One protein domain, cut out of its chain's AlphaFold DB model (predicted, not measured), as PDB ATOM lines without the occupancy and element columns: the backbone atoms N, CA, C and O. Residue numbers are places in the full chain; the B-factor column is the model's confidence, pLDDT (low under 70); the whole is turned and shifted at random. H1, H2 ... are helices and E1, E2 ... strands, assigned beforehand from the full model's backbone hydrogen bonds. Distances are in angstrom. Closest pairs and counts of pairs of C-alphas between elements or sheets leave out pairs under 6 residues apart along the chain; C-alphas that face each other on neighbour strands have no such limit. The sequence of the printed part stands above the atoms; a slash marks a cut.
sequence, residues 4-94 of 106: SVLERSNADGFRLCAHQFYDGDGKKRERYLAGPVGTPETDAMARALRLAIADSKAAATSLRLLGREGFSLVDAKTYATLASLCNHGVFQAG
ATOM      1  N   SER A   4      40.073 -17.195 137.409       84.44
ATOM      2  CA  SER A   4      40.046 -17.598 138.817       84.44
ATOM      3  C   SER A   4      38.724 -18.288 139.164       84.44
ATOM      4  O   SER A   4      37.686 -18.017 138.564       84.44
ATOM      5  N   VAL A   5      38.765 -19.193 140.143       85.06
ATOM      6  CA  VAL A   5      37.556 -19.764 140.754       85.06
ATOM      7  C   VAL A   5      37.257 -18.976 142.024       85.06
ATOM      8  O   VAL A   5      38.121 -18.871 142.893       85.06
ATOM      9  N   LEU A   6      36.056 -18.414 142.108       85.44
ATOM     10  CA  LEU A   6      35.550 -17.616 143.216       85.44
ATOM     11  C   LEU A   6      34.437 -18.366 143.939       85.44
ATOM     12  O   LEU A   6      33.657 -19.083 143.317       85.44
ATOM     13  N   GLU A   7      34.335 -18.140 145.241       84.75
ATOM     14  CA  GLU A   7      33.201 -18.581 146.046       84.75
ATOM     15  C   GLU A   7      32.309 -17.367 146.321       84.75
ATOM     16  O   GLU A   7      32.783 -16.303 146.724       84.75
ATOM     17  N   ARG A   8      31.015 -17.504 146.037       77.06
ATOM     18  CA  ARG A   8      29.998 -16.464 146.217       77.06
ATOM     19  C   ARG A   8      28.986 -16.950 147.237       77.06
ATOM     20  O   ARG A   8      28.414 -18.014 147.045       77.06
ATOM     21  N   SER A   9      28.724 -16.158 148.266       75.75
ATOM     22  CA  SER A   9      27.598 -16.389 149.173       75.75
ATOM     23  C   SER A   9      26.416 -15.541 148.719       75.75
ATOM     24  O   SER A   9      26.581 -14.340 148.506       75.75
ATOM     25  N   ASN A  10      25.242 -16.147 148.555       69.62
ATOM     26  CA  ASN A  10      24.001 -15.403 148.360       69.62
ATOM     27  C   ASN A  10      23.435 -14.938 149.716       69.62
ATOM     28  O   ASN A  10      23.852 -15.446 150.760       69.62
ATOM     29  N   ALA A  11      22.487 -13.994 149.707       66.56
ATOM     30  CA  ALA A  11      21.874 -13.440 150.924       66.56
ATOM     31  C   ALA A  11      21.247 -14.518 151.839       66.56
ATOM     32  O   ALA A  11      21.270 -14.375 153.056       66.56
ATOM     33  N   ASP A  12      20.805 -15.637 151.257       67.44
ATOM     34  CA  ASP A  12      20.247 -16.799 151.963       67.44
ATOM     35  C   ASP A  12      21.311 -17.784 152.503       67.44
ATOM     36  O   ASP A  12      20.996 -18.898 152.914       67.44
ATOM     37  N   GLY A  13      22.601 -17.424 152.466       66.69
ATOM     38  CA  GLY A  13      23.707 -18.257 152.963       66.69
ATOM     39  C   GLY A  13      24.171 -19.368 152.010       66.69
ATOM     40  O   GLY A  13      25.102 -20.112 152.329       66.69
ATOM     41  N   PHE A  14      23.571 -19.470 150.820       70.56
ATOM     42  CA  PHE A  14      23.954 -20.450 149.805       70.56
ATOM     43  C   PHE A  14      25.291 -20.074 149.160       70.56
ATOM     44  O   PHE A  14      25.442 -18.970 148.635       70.56
ATOM     45  N   ARG A  15      26.265 -20.988 149.187       75.44
ATOM     46  CA  ARG A  15      27.587 -20.774 148.589       75.44
ATOM     47  C   ARG A  15      27.634 -21.395 147.200       75.44
ATOM     48  O   ARG A  15      27.356 -22.580 147.059       75.44
ATOM     49  N   LEU A  16      28.041 -20.627 146.198       76.25
ATOM     50  CA  LEU A  16      28.214 -21.047 144.806       76.25
ATOM     51  C   LEU A  16      29.672 -20.882 144.383       76.25
ATOM     52  O   LEU A  16      30.293 -19.860 144.674       76.25
ATOM     53  N   CYS A  17      30.201 -21.851 143.640       78.50
ATOM     54  CA  CYS A  17      31.478 -21.692 142.952       78.50
ATOM     55  C   CYS A  17      31.252 -21.044 141.577       78.50
ATOM     56  O   CYS A  17      30.410 -21.489 140.797       78.50
ATOM     57  N   ALA A  18      32.034 -20.021 141.247       83.81
ATOM     58  CA  ALA A  18      31.986 -19.325 139.968       83.81
ATOM     59  C   ALA A  18      33.377 -19.250 139.328       83.81
ATOM     60  O   ALA A  18      34.369 -18.946 139.983       83.81
ATOM     61  N   HIS A  19      33.456 -19.507 138.028       86.62
ATOM     62  CA  HIS A  19      34.643 -19.265 137.222       86.62
ATOM     63  C   HIS A  19      34.587 -17.862 136.627       86.62
ATOM     64  O   HIS A  19      33.710 -17.556 135.820       86.62
ATOM     65  N   GLN A  20      35.549 -17.027 136.993       88.75
ATOM     66  CA  GLN A  20      35.701 -15.680 136.474       88.75
ATOM     67  C   GLN A  20      36.864 -15.632 135.481       88.75
ATOM     68  O   GLN A  20      37.990 -16.000 135.814       88.75
ATOM     69  N   PHE A  21      36.600 -15.166 134.264       87.38
ATOM     70  CA  PHE A  21      37.579 -15.109 133.179       87.38
ATOM     71  C   PHE A  21      37.335 -13.888 132.294       87.38
ATOM     72  O   PHE A  21      36.268 -13.284 132.342       87.38
ATOM     73  N   TYR A  22      38.326 -13.507 131.496       83.81
ATOM     74  CA  TYR A  22      38.143 -12.510 130.443       83.81
ATOM     75  C   TYR A  22      37.847 -13.231 129.129       83.81
ATOM     76  O   TYR A  22      38.490 -14.239 128.825       83.81
ATOM     77  N   ASP A  23      36.852 -12.760 128.380       81.81
ATOM     78  CA  ASP A  23      36.594 -13.248 127.027       81.81
ATOM     79  C   ASP A  23      37.596 -12.665 126.014       81.81
ATOM     80  O   ASP A  23      38.473 -11.870 126.362       81.81
ATOM     81  N   GLY A  24      37.494 -13.105 124.755       69.06
ATOM     82  CA  GLY A  24      38.380 -12.661 123.672       69.06
ATOM     83  C   GLY A  24      38.295 -11.161 123.369       69.06
ATOM     84  O   GLY A  24      39.237 -10.617 122.804       69.06
ATOM     85  N   ASP A  25      37.225 -10.490 123.811       78.25
ATOM     86  CA  ASP A  25      37.034  -9.041 123.677       78.25
ATOM     87  C   ASP A  25      37.585  -8.267 124.889       78.25
ATOM     88  O   ASP A  25      37.383  -7.058 125.014       78.25
ATOM     89  N   GLY A  26      38.240  -8.955 125.832       76.44
ATOM     90  CA  GLY A  26      38.739  -8.356 127.068       76.44
ATOM     91  C   GLY A  26      37.632  -7.996 128.061       76.44
ATOM     92  O   GLY A  26      37.884  -7.262 129.021       76.44
ATOM     93  N   LYS A  27      36.407  -8.508 127.885       83.00
ATOM     94  CA  LYS A  27      35.315  -8.301 128.839       83.00
ATOM     95  C   LYS A  27      35.350  -9.370 129.914       83.00
ATOM     96  O   LYS A  27      35.549 -10.558 129.664       83.00
ATOM     97  N   LYS A  28      35.111  -8.941 131.148       86.00
ATOM     98  CA  LYS A  28      35.032  -9.833 132.300       86.00
ATOM     99  C   LYS A  28      33.737 -10.652 132.235       86.00
ATOM    100  O   LYS A  28      32.647 -10.093 132.152       86.00
ATOM    101  N   ARG A  29      33.861 -11.975 132.290       87.31
ATOM    102  CA  ARG A  29      32.773 -12.956 132.300       87.31
ATOM    103  C   ARG A  29      32.818 -13.784 133.575       87.31
ATOM    104  O   ARG A  29      33.878 -14.024 134.151       87.31
ATOM    105  N   GLU A  30      31.647 -14.240 133.997       88.00
ATOM    106  CA  GLU A  30      31.469 -15.124 135.144       88.00
ATOM    107  C   GLU A  30      30.576 -16.293 134.710       88.00
ATOM    108  O   GLU A  30      29.564 -16.094 134.036       88.00
ATOM    109  N   ARG A  31      30.983 -17.522 135.035       85.62
ATOM    110  CA  ARG A  31      30.230 -18.753 134.766       85.62
ATOM    111  C   ARG A  31      30.089 -19.539 136.061       85.62
ATOM    112  O   ARG A  31      31.096 -19.916 136.653       85.62
ATOM    113  N   TYR A  32      28.860 -19.820 136.473       83.62
ATOM    114  CA  TYR A  32      28.593 -20.644 137.651       83.62
ATOM    115  C   TYR A  32      28.931 -22.115 137.394       83.62
ATOM    116  O   TYR A  32      28.709 -22.634 136.298       83.62
ATOM    117  N   LEU A  33      29.494 -22.768 138.407       77.62
ATOM    118  CA  LEU A  33      29.699 -24.211 138.442       77.62
ATOM    119  C   LEU A  33      28.434 -24.864 139.017       77.62
ATOM    120  O   LEU A  33      27.772 -24.270 139.861       77.62
ATOM    121  N   ALA A  34      28.081 -26.044 138.503       65.25
ATOM    122  CA  ALA A  34      26.734 -26.632 138.491       65.25
ATOM    123  C   ALA A  34      26.049 -26.920 139.853       65.25
ATOM    124  O   ALA A  34      24.971 -27.506 139.861       65.25
ATOM    125  N   GLY A  35      26.606 -26.499 140.993       69.56
ATOM    126  CA  GLY A  35      26.009 -26.743 142.303       69.56
ATOM    127  C   GLY A  35      26.596 -25.916 143.456       69.56
ATOM    128  O   GLY A  35      27.506 -25.101 143.263       69.56
ATOM    129  N   PRO A  36      26.050 -26.098 144.673       74.81
ATOM    130  CA  PRO A  36      26.568 -25.467 145.879       74.81
ATOM    131  C   PRO A  36      27.972 -25.949 146.245       74.81
ATOM    132  O   PRO A  36      28.333 -27.113 146.033       74.81
ATOM    133  N   VAL A  37      28.739 -25.056 146.872       71.38
ATOM    134  CA  VAL A  37      30.043 -25.364 147.478       71.38
ATOM    135  C   VAL A  37      29.887 -26.459 148.531       71.38
ATOM    136  O   VAL A  37      28.960 -26.410 149.340       71.38
ATOM    137  N   GLY A  38      30.801 -27.433 148.532       70.62
ATOM    138  CA  GLY A  38      30.775 -28.570 149.457       70.62
ATOM    139  C   GLY A  38      30.041 -29.798 148.920       70.62
ATOM    140  O   GLY A  38      30.056 -30.847 149.562       70.62
ATOM    141  N   THR A  39      29.424 -29.713 147.735       80.38
ATOM    142  CA  THR A  39      29.024 -30.926 147.012       80.38
ATOM    143  C   THR A  39      30.259 -31.551 146.361       80.38
ATOM    144  O   THR A  39      31.050 -30.835 145.736       80.38
ATOM    145  N   PRO A  40      30.445 -32.881 146.453       81.75
ATOM    146  CA  PRO A  40      31.650 -33.536 145.946       81.75
ATOM    147  C   PRO A  40      31.857 -33.303 144.443       81.75
ATOM    148  O   PRO A  40      32.998 -33.179 143.997       81.75
ATOM    149  N   GLU A  41      30.769 -33.177 143.678       82.25
ATOM    150  CA  GLU A  41      30.785 -32.862 142.247       82.25
ATOM    151  C   GLU A  41      31.277 -31.432 141.964       82.25
ATOM    152  O   GLU A  41      32.205 -31.240 141.171       82.25
ATOM    153  N   THR A  42      30.731 -30.425 142.657       80.56
ATOM    154  CA  THR A  42      31.160 -29.023 142.497       80.56
ATOM    155  C   THR A  42      32.605 -28.840 142.932       80.56
ATOM    156  O   THR A  42      33.373 -28.163 142.246       80.56
ATOM    157  N   ASP A  43      33.010 -29.475 144.030       82.88
ATOM    158  CA  ASP A  43      34.376 -29.382 144.532       82.88
ATOM    159  C   ASP A  43      35.366 -30.074 143.590       82.88
ATOM    160  O   ASP A  43      36.453 -29.547 143.343       82.88
ATOM    161  N   ALA A  44      35.001 -31.229 143.019       85.69
ATOM    162  CA  ALA A  44      35.811 -31.899 142.004       85.69
ATOM    163  C   ALA A  44      35.971 -31.028 140.753       85.69
ATOM    164  O   ALA A  44      37.094 -30.847 140.276       85.69
ATOM    165  N   MET A  45      34.885 -30.422 140.272       84.69
ATOM    166  CA  MET A  45      34.923 -29.551 139.101       84.69
ATOM    167  C   MET A  45      35.707 -28.259 139.369       84.69
ATOM    168  O   MET A  45      36.512 -27.835 138.539       84.69
ATOM    169  N   ALA A  46      35.562 -27.669 140.559       85.69
ATOM    170  CA  ALA A  46      36.344 -26.514 140.986       85.69
ATOM    171  C   ALA A  46      37.840 -26.849 141.111       85.69
ATOM    172  O   ALA A  46      38.679 -26.050 140.697       85.69
ATOM    173  N   ARG A  47      38.195 -28.029 141.644       88.31
ATOM    174  CA  ARG A  47      39.589 -28.506 141.695       88.31
ATOM    175  C   ARG A  47      40.168 -28.709 140.296       88.31
ATOM    176  O   ARG A  47      41.228 -28.159 140.010       88.31
ATOM    177  N   ALA A  48      39.462 -29.430 139.424       88.69
ATOM    178  CA  ALA A  48      39.891 -29.662 138.045       88.69
ATOM    179  C   ALA A  48      40.106 -28.341 137.291       88.69
ATOM    180  O   ALA A  48      41.114 -28.155 136.609       88.69
ATOM    181  N   LEU A  49      39.203 -27.377 137.478       88.62
ATOM    182  CA  LEU A  49      39.319 -26.069 136.853       88.62
ATOM    183  C   LEU A  49      40.488 -25.246 137.413       88.62
ATOM    184  O   LEU A  49      41.201 -24.603 136.644       88.62
ATOM    185  N   ARG A  50      40.723 -25.276 138.733       89.94
ATOM    186  CA  ARG A  50      41.890 -24.619 139.351       89.94
ATOM    187  C   ARG A  50      43.205 -25.180 138.804       89.94
ATOM    188  O   ARG A  50      44.093 -24.386 138.501       89.94
ATOM    189  N   LEU A  51      43.302 -26.500 138.626       91.88
ATOM    190  CA  LEU A  51      44.463 -27.146 138.003       91.88
ATOM    191  C   LEU A  51      44.653 -26.667 136.558       91.88
ATOM    192  O   LEU A  51      45.703 -26.125 136.228       91.88
ATOM    193  N   ALA A  52      43.603 -26.715 135.734       88.19
ATOM    194  CA  ALA A  52      43.679 -26.247 134.349       88.19
ATOM    195  C   ALA A  52      44.063 -24.754 134.230       88.19
ATOM    196  O   ALA A  52      44.752 -24.349 133.285       88.19
ATOM    197  N   ILE A  53      43.618 -23.910 135.171       88.38
ATOM    198  CA  ILE A  53      44.019 -22.498 135.260       88.38
ATOM    199  C   ILE A  53      45.503 -22.377 135.623       88.38
ATOM    200  O   ILE A  53      46.198 -21.555 135.019       88.38
ATOM    201  N   ALA A  54      45.980 -23.149 136.601       89.56
ATOM    202  CA  ALA A  54      47.378 -23.144 137.021       89.56
ATOM    203  C   ALA A  54      48.301 -23.561 135.867       89.56
ATOM    204  O   ALA A  54      49.238 -22.827 135.555       89.56
ATOM    205  N   ASP A  55      47.957 -24.636 135.159       89.00
ATOM    206  CA  ASP A  55      48.703 -25.114 133.992       89.00
ATOM    207  C   ASP A  55      48.733 -24.062 132.878       89.00
ATOM    208  O   ASP A  55      49.789 -23.747 132.329       89.00
ATOM    209  N   SER A  56      47.585 -23.429 132.598       86.19
ATOM    210  CA  SER A  56      47.505 -22.341 131.612       86.19
ATOM    211  C   SER A  56      48.416 -21.160 131.992       86.19
ATOM    212  O   SER A  56      49.057 -20.564 131.127       86.19
ATOM    213  N   LYS A  57      48.479 -20.800 133.285       87.94
ATOM    214  CA  LYS A  57      49.347 -19.720 133.788       87.94
ATOM    215  C   LYS A  57      50.825 -20.098 133.712       87.94
ATOM    216  O   LYS A  57      51.629 -19.254 133.326       87.94
ATOM    217  N   ALA A  58      51.170 -21.339 134.047       88.88
ATOM    218  CA  ALA A  58      52.532 -21.847 133.938       88.88
ATOM    219  C   ALA A  58      53.018 -21.795 132.482       88.88
ATOM    220  O   ALA A  58      54.059 -21.201 132.210       88.88
ATOM    221  N   ALA A  59      52.207 -22.288 131.540       87.69
ATOM    222  CA  ALA A  59      52.510 -22.220 130.113       87.69
ATOM    223  C   ALA A  59      52.694 -20.771 129.625       87.69
ATOM    224  O   ALA A  59      53.659 -20.474 128.923       87.69
ATOM    225  N   ALA A  60      51.821 -19.845 130.040       86.56
ATOM    226  CA  ALA A  60      51.954 -18.430 129.688       86.56
ATOM    227  C   ALA A  60      53.261 -17.808 130.216       86.56
ATOM    228  O   ALA A  60      53.883 -17.001 129.525       86.56
ATOM    229  N   THR A  61      53.698 -18.181 131.420       89.06
ATOM    230  CA  THR A  61      54.994 -17.757 131.969       89.06
ATOM    231  C   THR A  61      56.155 -18.323 131.154       89.06
ATOM    232  O   THR A  61      57.038 -17.562 130.767       89.06
ATOM    233  N   SER A  62      56.135 -19.617 130.826       87.94
ATOM    234  CA  SER A  62      57.163 -20.243 129.985       87.94
ATOM    235  C   SER A  62      57.254 -19.593 128.603       87.94
ATOM    236  O   SER A  62      58.349 -19.286 128.146       87.94
ATOM    237  N   LEU A  63      56.117 -19.298 127.964       87.00
ATOM    238  CA  LEU A  63      56.078 -18.602 126.672       87.00
ATOM    239  C   LEU A  63      56.682 -17.193 126.747       87.00
ATOM    240  O   LEU A  63      57.402 -16.789 125.838       87.00
ATOM    241  N   ARG A  64      56.435 -16.454 127.836       86.81
ATOM    242  CA  ARG A  64      57.066 -15.141 128.055       86.81
ATOM    243  C   ARG A  64      58.576 -15.247 128.227       86.81
ATOM    244  O   ARG A  64      59.291 -14.396 127.710       86.81
ATOM    245  N   LEU A  65      59.051 -16.270 128.941       90.44
ATOM    246  CA  LEU A  65      60.484 -16.525 129.076       90.44
ATOM    247  C   LEU A  65      61.104 -16.820 127.711       90.44
ATOM    248  O   LEU A  65      62.067 -16.161 127.348       90.44
ATOM    249  N   LEU A  66      60.500 -17.707 126.917       87.12
ATOM    250  CA  LEU A  66      60.957 -17.998 125.554       87.12
ATOM    251  C   LEU A  66      61.007 -16.735 124.684       87.12
ATOM    252  O   LEU A  66      62.018 -16.477 124.040       87.12
ATOM    253  N   GLY A  67      59.961 -15.905 124.714       86.62
ATOM    254  CA  GLY A  67      59.962 -14.629 123.995       86.62
ATOM    255  C   GLY A  67      61.108 -13.702 124.421       86.62
ATOM    256  O   GLY A  67      61.716 -13.047 123.580       86.62
ATOM    257  N   ARG A  68      61.447 -13.680 125.717       87.81
ATOM    258  CA  ARG A  68      62.580 -12.900 126.239       87.81
ATOM    259  C   ARG A  68      63.936 -13.445 125.786       87.81
ATOM    260  O   ARG A  68      64.833 -12.654 125.532       87.81
ATOM    261  N   GLU A  69      64.068 -14.761 125.653       89.50
ATOM    262  CA  GLU A  69      65.275 -15.410 125.118       89.50
ATOM    263  C   GLU A  69      65.380 -15.304 123.579       89.50
ATOM    264  O   GLU A  69      66.262 -15.906 122.971       89.50
ATOM    265  N   GLY A  70      64.491 -14.544 122.925       85.06
ATOM    266  CA  GLY A  70      64.541 -14.274 121.485       85.06
ATOM    267  C   GLY A  70      63.772 -15.271 120.614       85.06
ATOM    268  O   GLY A  70      63.835 -15.185 119.387       85.06
ATOM    269  N   PHE A  71      63.011 -16.198 121.206       84.62
ATOM    270  CA  PHE A  71      62.125 -17.063 120.428       84.62
ATOM    271  C   PHE A  71      60.950 -16.260 119.863       84.62
ATOM    272  O   PHE A  71      60.303 -15.475 120.558       84.62
ATOM    273  N   SER A  72      60.629 -16.501 118.593       79.69
ATOM    274  CA  SER A  72      59.490 -15.858 117.939       79.69
ATOM    275  C   SER A  72      58.171 -16.464 118.412       79.69
ATOM    276  O   SER A  72      57.951 -17.670 118.302       79.69
ATOM    277  N   LEU A  73      57.276 -15.611 118.907       82.62
ATOM    278  CA  LEU A  73      55.894 -15.973 119.202       82.62
ATOM    279  C   LEU A  73      55.025 -15.649 117.983       82.62
ATOM    280  O   LEU A  73      55.128 -14.565 117.413       82.62
ATOM    281  N   VAL A  74      54.174 -16.593 117.580       84.12
ATOM    282  CA  VAL A  74      53.264 -16.408 116.441       84.12
ATOM    283  C   VAL A  74      52.124 -15.452 116.790       84.12
ATOM    284  O   VAL A  74      51.586 -15.488 117.897       84.12
ATOM    285  N   ASP A  75      51.731 -14.611 115.833       82.94
ATOM    286  CA  ASP A  75      50.563 -13.742 115.976       82.94
ATOM    287  C   ASP A  75      49.247 -14.548 115.962       82.94
ATOM    288  O   ASP A  75      49.204 -15.723 115.583       82.94
ATOM    289  N   ALA A  76      48.145 -13.904 116.355       78.38
ATOM    290  CA  ALA A  76      46.839 -14.553 116.475       78.38
ATOM    291  C   ALA A  76      46.321 -15.165 115.156       78.38
ATOM    292  O   ALA A  76      45.674 -16.213 115.183       78.38
ATOM    293  N   LYS A  77      46.609 -14.546 114.005       82.25
ATOM    294  CA  LYS A  77      46.173 -15.025 112.686       82.25
ATOM    295  C   LYS A  77      46.989 -16.242 112.257       82.25
ATOM    296  O   LYS A  77      46.420 -17.235 111.792       82.25
ATOM    297  N   THR A  78      48.303 -16.191 112.460       84.50
ATOM    298  CA  THR A  78      49.194 -17.335 112.231       84.50
ATOM    299  C   THR A  78      48.803 -18.504 113.134       84.50
ATOM    300  O   THR A  78      48.630 -19.624 112.653       84.50
ATOM    301  N   TYR A  79      48.543 -18.241 114.418       84.12
ATOM    302  CA  TYR A  79      48.048 -19.247 115.356       84.12
ATOM    303  C   TYR A  79      46.724 -19.877 114.902       84.12
ATOM    304  O   TYR A  79      46.620 -21.101 114.870       84.12
ATOM    305  N   ALA A  80      45.728 -19.075 114.510       83.69
ATOM    306  CA  ALA A  80      44.435 -19.587 114.046       83.69
ATOM    307  C   ALA A  80      44.576 -20.498 112.815       83.69
ATOM    308  O   ALA A  80      43.917 -21.536 112.723       83.69
ATOM    309  N   THR A  81      45.484 -20.141 111.904       86.12
ATOM    310  CA  THR A  81      45.802 -20.951 110.722       86.12
ATOM    311  C   THR A  81      46.412 -22.292 111.129       86.12
ATOM    312  O   THR A  81      45.912 -23.340 110.725       86.12
ATOM    313  N   LEU A  82      47.438 -22.278 111.988       86.88
ATOM    314  CA  LEU A  82      48.073 -23.498 112.496       86.88
ATOM    315  C   LEU A  82      47.080 -24.387 113.253       86.88
ATOM    316  O   LEU A  82      47.049 -25.594 113.032       86.88
ATOM    317  N   ALA A  83      46.233 -23.800 114.102       85.75
ATOM    318  CA  ALA A  83      45.213 -24.526 114.850       85.75
ATOM    319  C   ALA A  83      44.206 -25.217 113.917       85.75
ATOM    320  O   ALA A  83      43.880 -26.384 114.126       85.75
ATOM    321  N   SER A  84      43.756 -24.533 112.858       86.12
ATOM    322  CA  SER A  84      42.887 -25.130 111.840       86.12
ATOM    323  C   SER A  84      43.577 -26.306 111.139       86.12
ATOM    324  O   SER A  84      43.017 -27.401 111.100       86.12
ATOM    325  N   LEU A  85      44.819 -26.131 110.676       88.19
ATOM    326  CA  LEU A  85      45.588 -27.198 110.021       88.19
ATOM    327  C   LEU A  85      45.813 -28.413 110.940       88.19
ATOM    328  O   LEU A  85      45.661 -29.553 110.495       88.19
ATOM    329  N   CYS A  86      46.118 -28.184 112.222       86.56
ATOM    330  CA  CYS A  86      46.216 -29.232 113.241       86.56
ATOM    331  C   CYS A  86      44.902 -29.995 113.399       86.56
ATOM    332  O   CYS A  86      44.902 -31.225 113.347       86.56
ATOM    333  N   ASN A  87      43.788 -29.278 113.552       87.38
ATOM    334  CA  ASN A  87      42.472 -29.885 113.741       87.38
ATOM    335  C   ASN A  87      42.021 -30.690 112.514       87.38
ATOM    336  O   ASN A  87      41.300 -31.672 112.658       87.38
ATOM    337  N   HIS A  88      42.472 -30.306 111.318       88.25
ATOM    338  CA  HIS A  88      42.222 -31.036 110.075       88.25
ATOM    339  C   HIS A  88      43.248 -32.144 109.786       88.25
ATOM    340  O   HIS A  88      43.197 -32.758 108.724       88.25
ATOM    341  N   GLY A  89      44.176 -32.422 110.708       85.31
ATOM    342  CA  GLY A  89      45.130 -33.527 110.586       85.31
ATOM    343  C   GLY A  89      46.220 -33.317 109.533       85.31
ATOM    344  O   GLY A  89      46.939 -34.260 109.216       85.31
ATOM    345  N   VAL A  90      46.393 -32.097 109.014       85.44
ATOM    346  CA  VAL A  90      47.345 -31.800 107.929       85.44
ATOM    347  C   VAL A  90      48.780 -32.151 108.331       85.44
ATOM    348  O   VAL A  90      49.520 -32.725 107.537       85.44
ATOM    349  N   PHE A  91      49.160 -31.887 109.582       83.25
ATOM    350  CA  PHE A  91      50.485 -32.251 110.098       83.25
ATOM    351  C   PHE A  91      50.653 -33.763 110.297       83.25
ATOM    352  O   PHE A  91      51.739 -34.288 110.082       83.25
ATOM    353  N   GLN A  92      49.579 -34.482 110.642       81.69
ATOM    354  CA  GLN A  92      49.614 -35.948 110.745       81.69
ATOM    355  C   GLN A  92      49.733 -36.612 109.367       81.69
ATOM    356  O   GLN A  92      50.317 -37.682 109.241       81.69
ATOM    357  N   ALA A  93      49.237 -35.944 108.324       80.56
ATOM    358  CA  ALA A  93      49.415 -36.337 106.931       80.56
ATOM    359  C   ALA A  93      50.786 -35.930 106.340       80.56
ATOM    360  O   ALA A  93      51.003 -36.097 105.142       80.56
ATOM    361  N   GLY A  94      51.708 -35.392 107.151       82.81
ATOM    362  CA  GLY A  94      53.056 -35.002 106.724       82.81
ATOM    363  C   GLY A  94      53.179 -33.582 106.157       82.81
ATOM    364  O   GLY A  94      54.223 -33.234 105.607       82.81
TER     365      GLY A  94
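AT A GLANCE: This is residues 4 to 94 of the 106 residues of an uncharacterized protein of Candidatus Accumulibacter sp. BA-92 (UniProt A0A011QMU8). A strongly twisted sheet of three strands has the long helix H1 over one face with residues 41 to 54, while H1 residues 55 to 62 stick out past it; the chain then folds back to H2, set apart. The printed part has 91 residues, with three named strands and two named helices in the order E1, E2, E3, H1, H2; its class is mixed, helices and strands, and H1 and the sheet E1 E2 E3 make two layers, a helix on one face of a sheet, while H2 is not on the sheet. The antiparallel sheet E1 - E2 - E3 is a meander, each strand neighbouring the one before. The whole is only just loose, close to extended (radius of gyration of the C-alphas 18.3 A), spanning 56 by 32 by 24 A.

HOW THE PARTS SIT: E1, residues 4 to 9, and E2, residues 15 to 22, form a hairpin; N 6 and O 18, 2.8 A, are within hydrogen-bond range. E2 and E3, residues 28 to 36, form another, with N 31 and O 19 at 2.8 A. E3 bends by 56 degrees at residue 33. H1, residues 40 to 68, runs along E2 at 20 degrees on the local plane, height over the sheet 8.3 A; its closest C-alphas to E3 are Thr 42 and Gly 35, 5.6 A. H2, residues 76 to 87, is apart from H1 and the strands. Every O i to N i+4 pair is within range in both helices.

IN THESE COORDINATES: E1 begins at C-alpha 4 (40.046, -17.598, 138.817). H1 is 42.1 A long, E2 22.6 A, E3 22.4 A, E1 and H2 16.2 A each. H2 ends at C-alpha 87 (42.472, -29.885, 113.741).

THE WHOLE: The printed part has no cut and no long link. The C-alphas farthest apart, Asp 12 and Gly 94, are 58.8 A apart. Residues 10 to 13, 24 and 34 to 35 are under pLDDT 70.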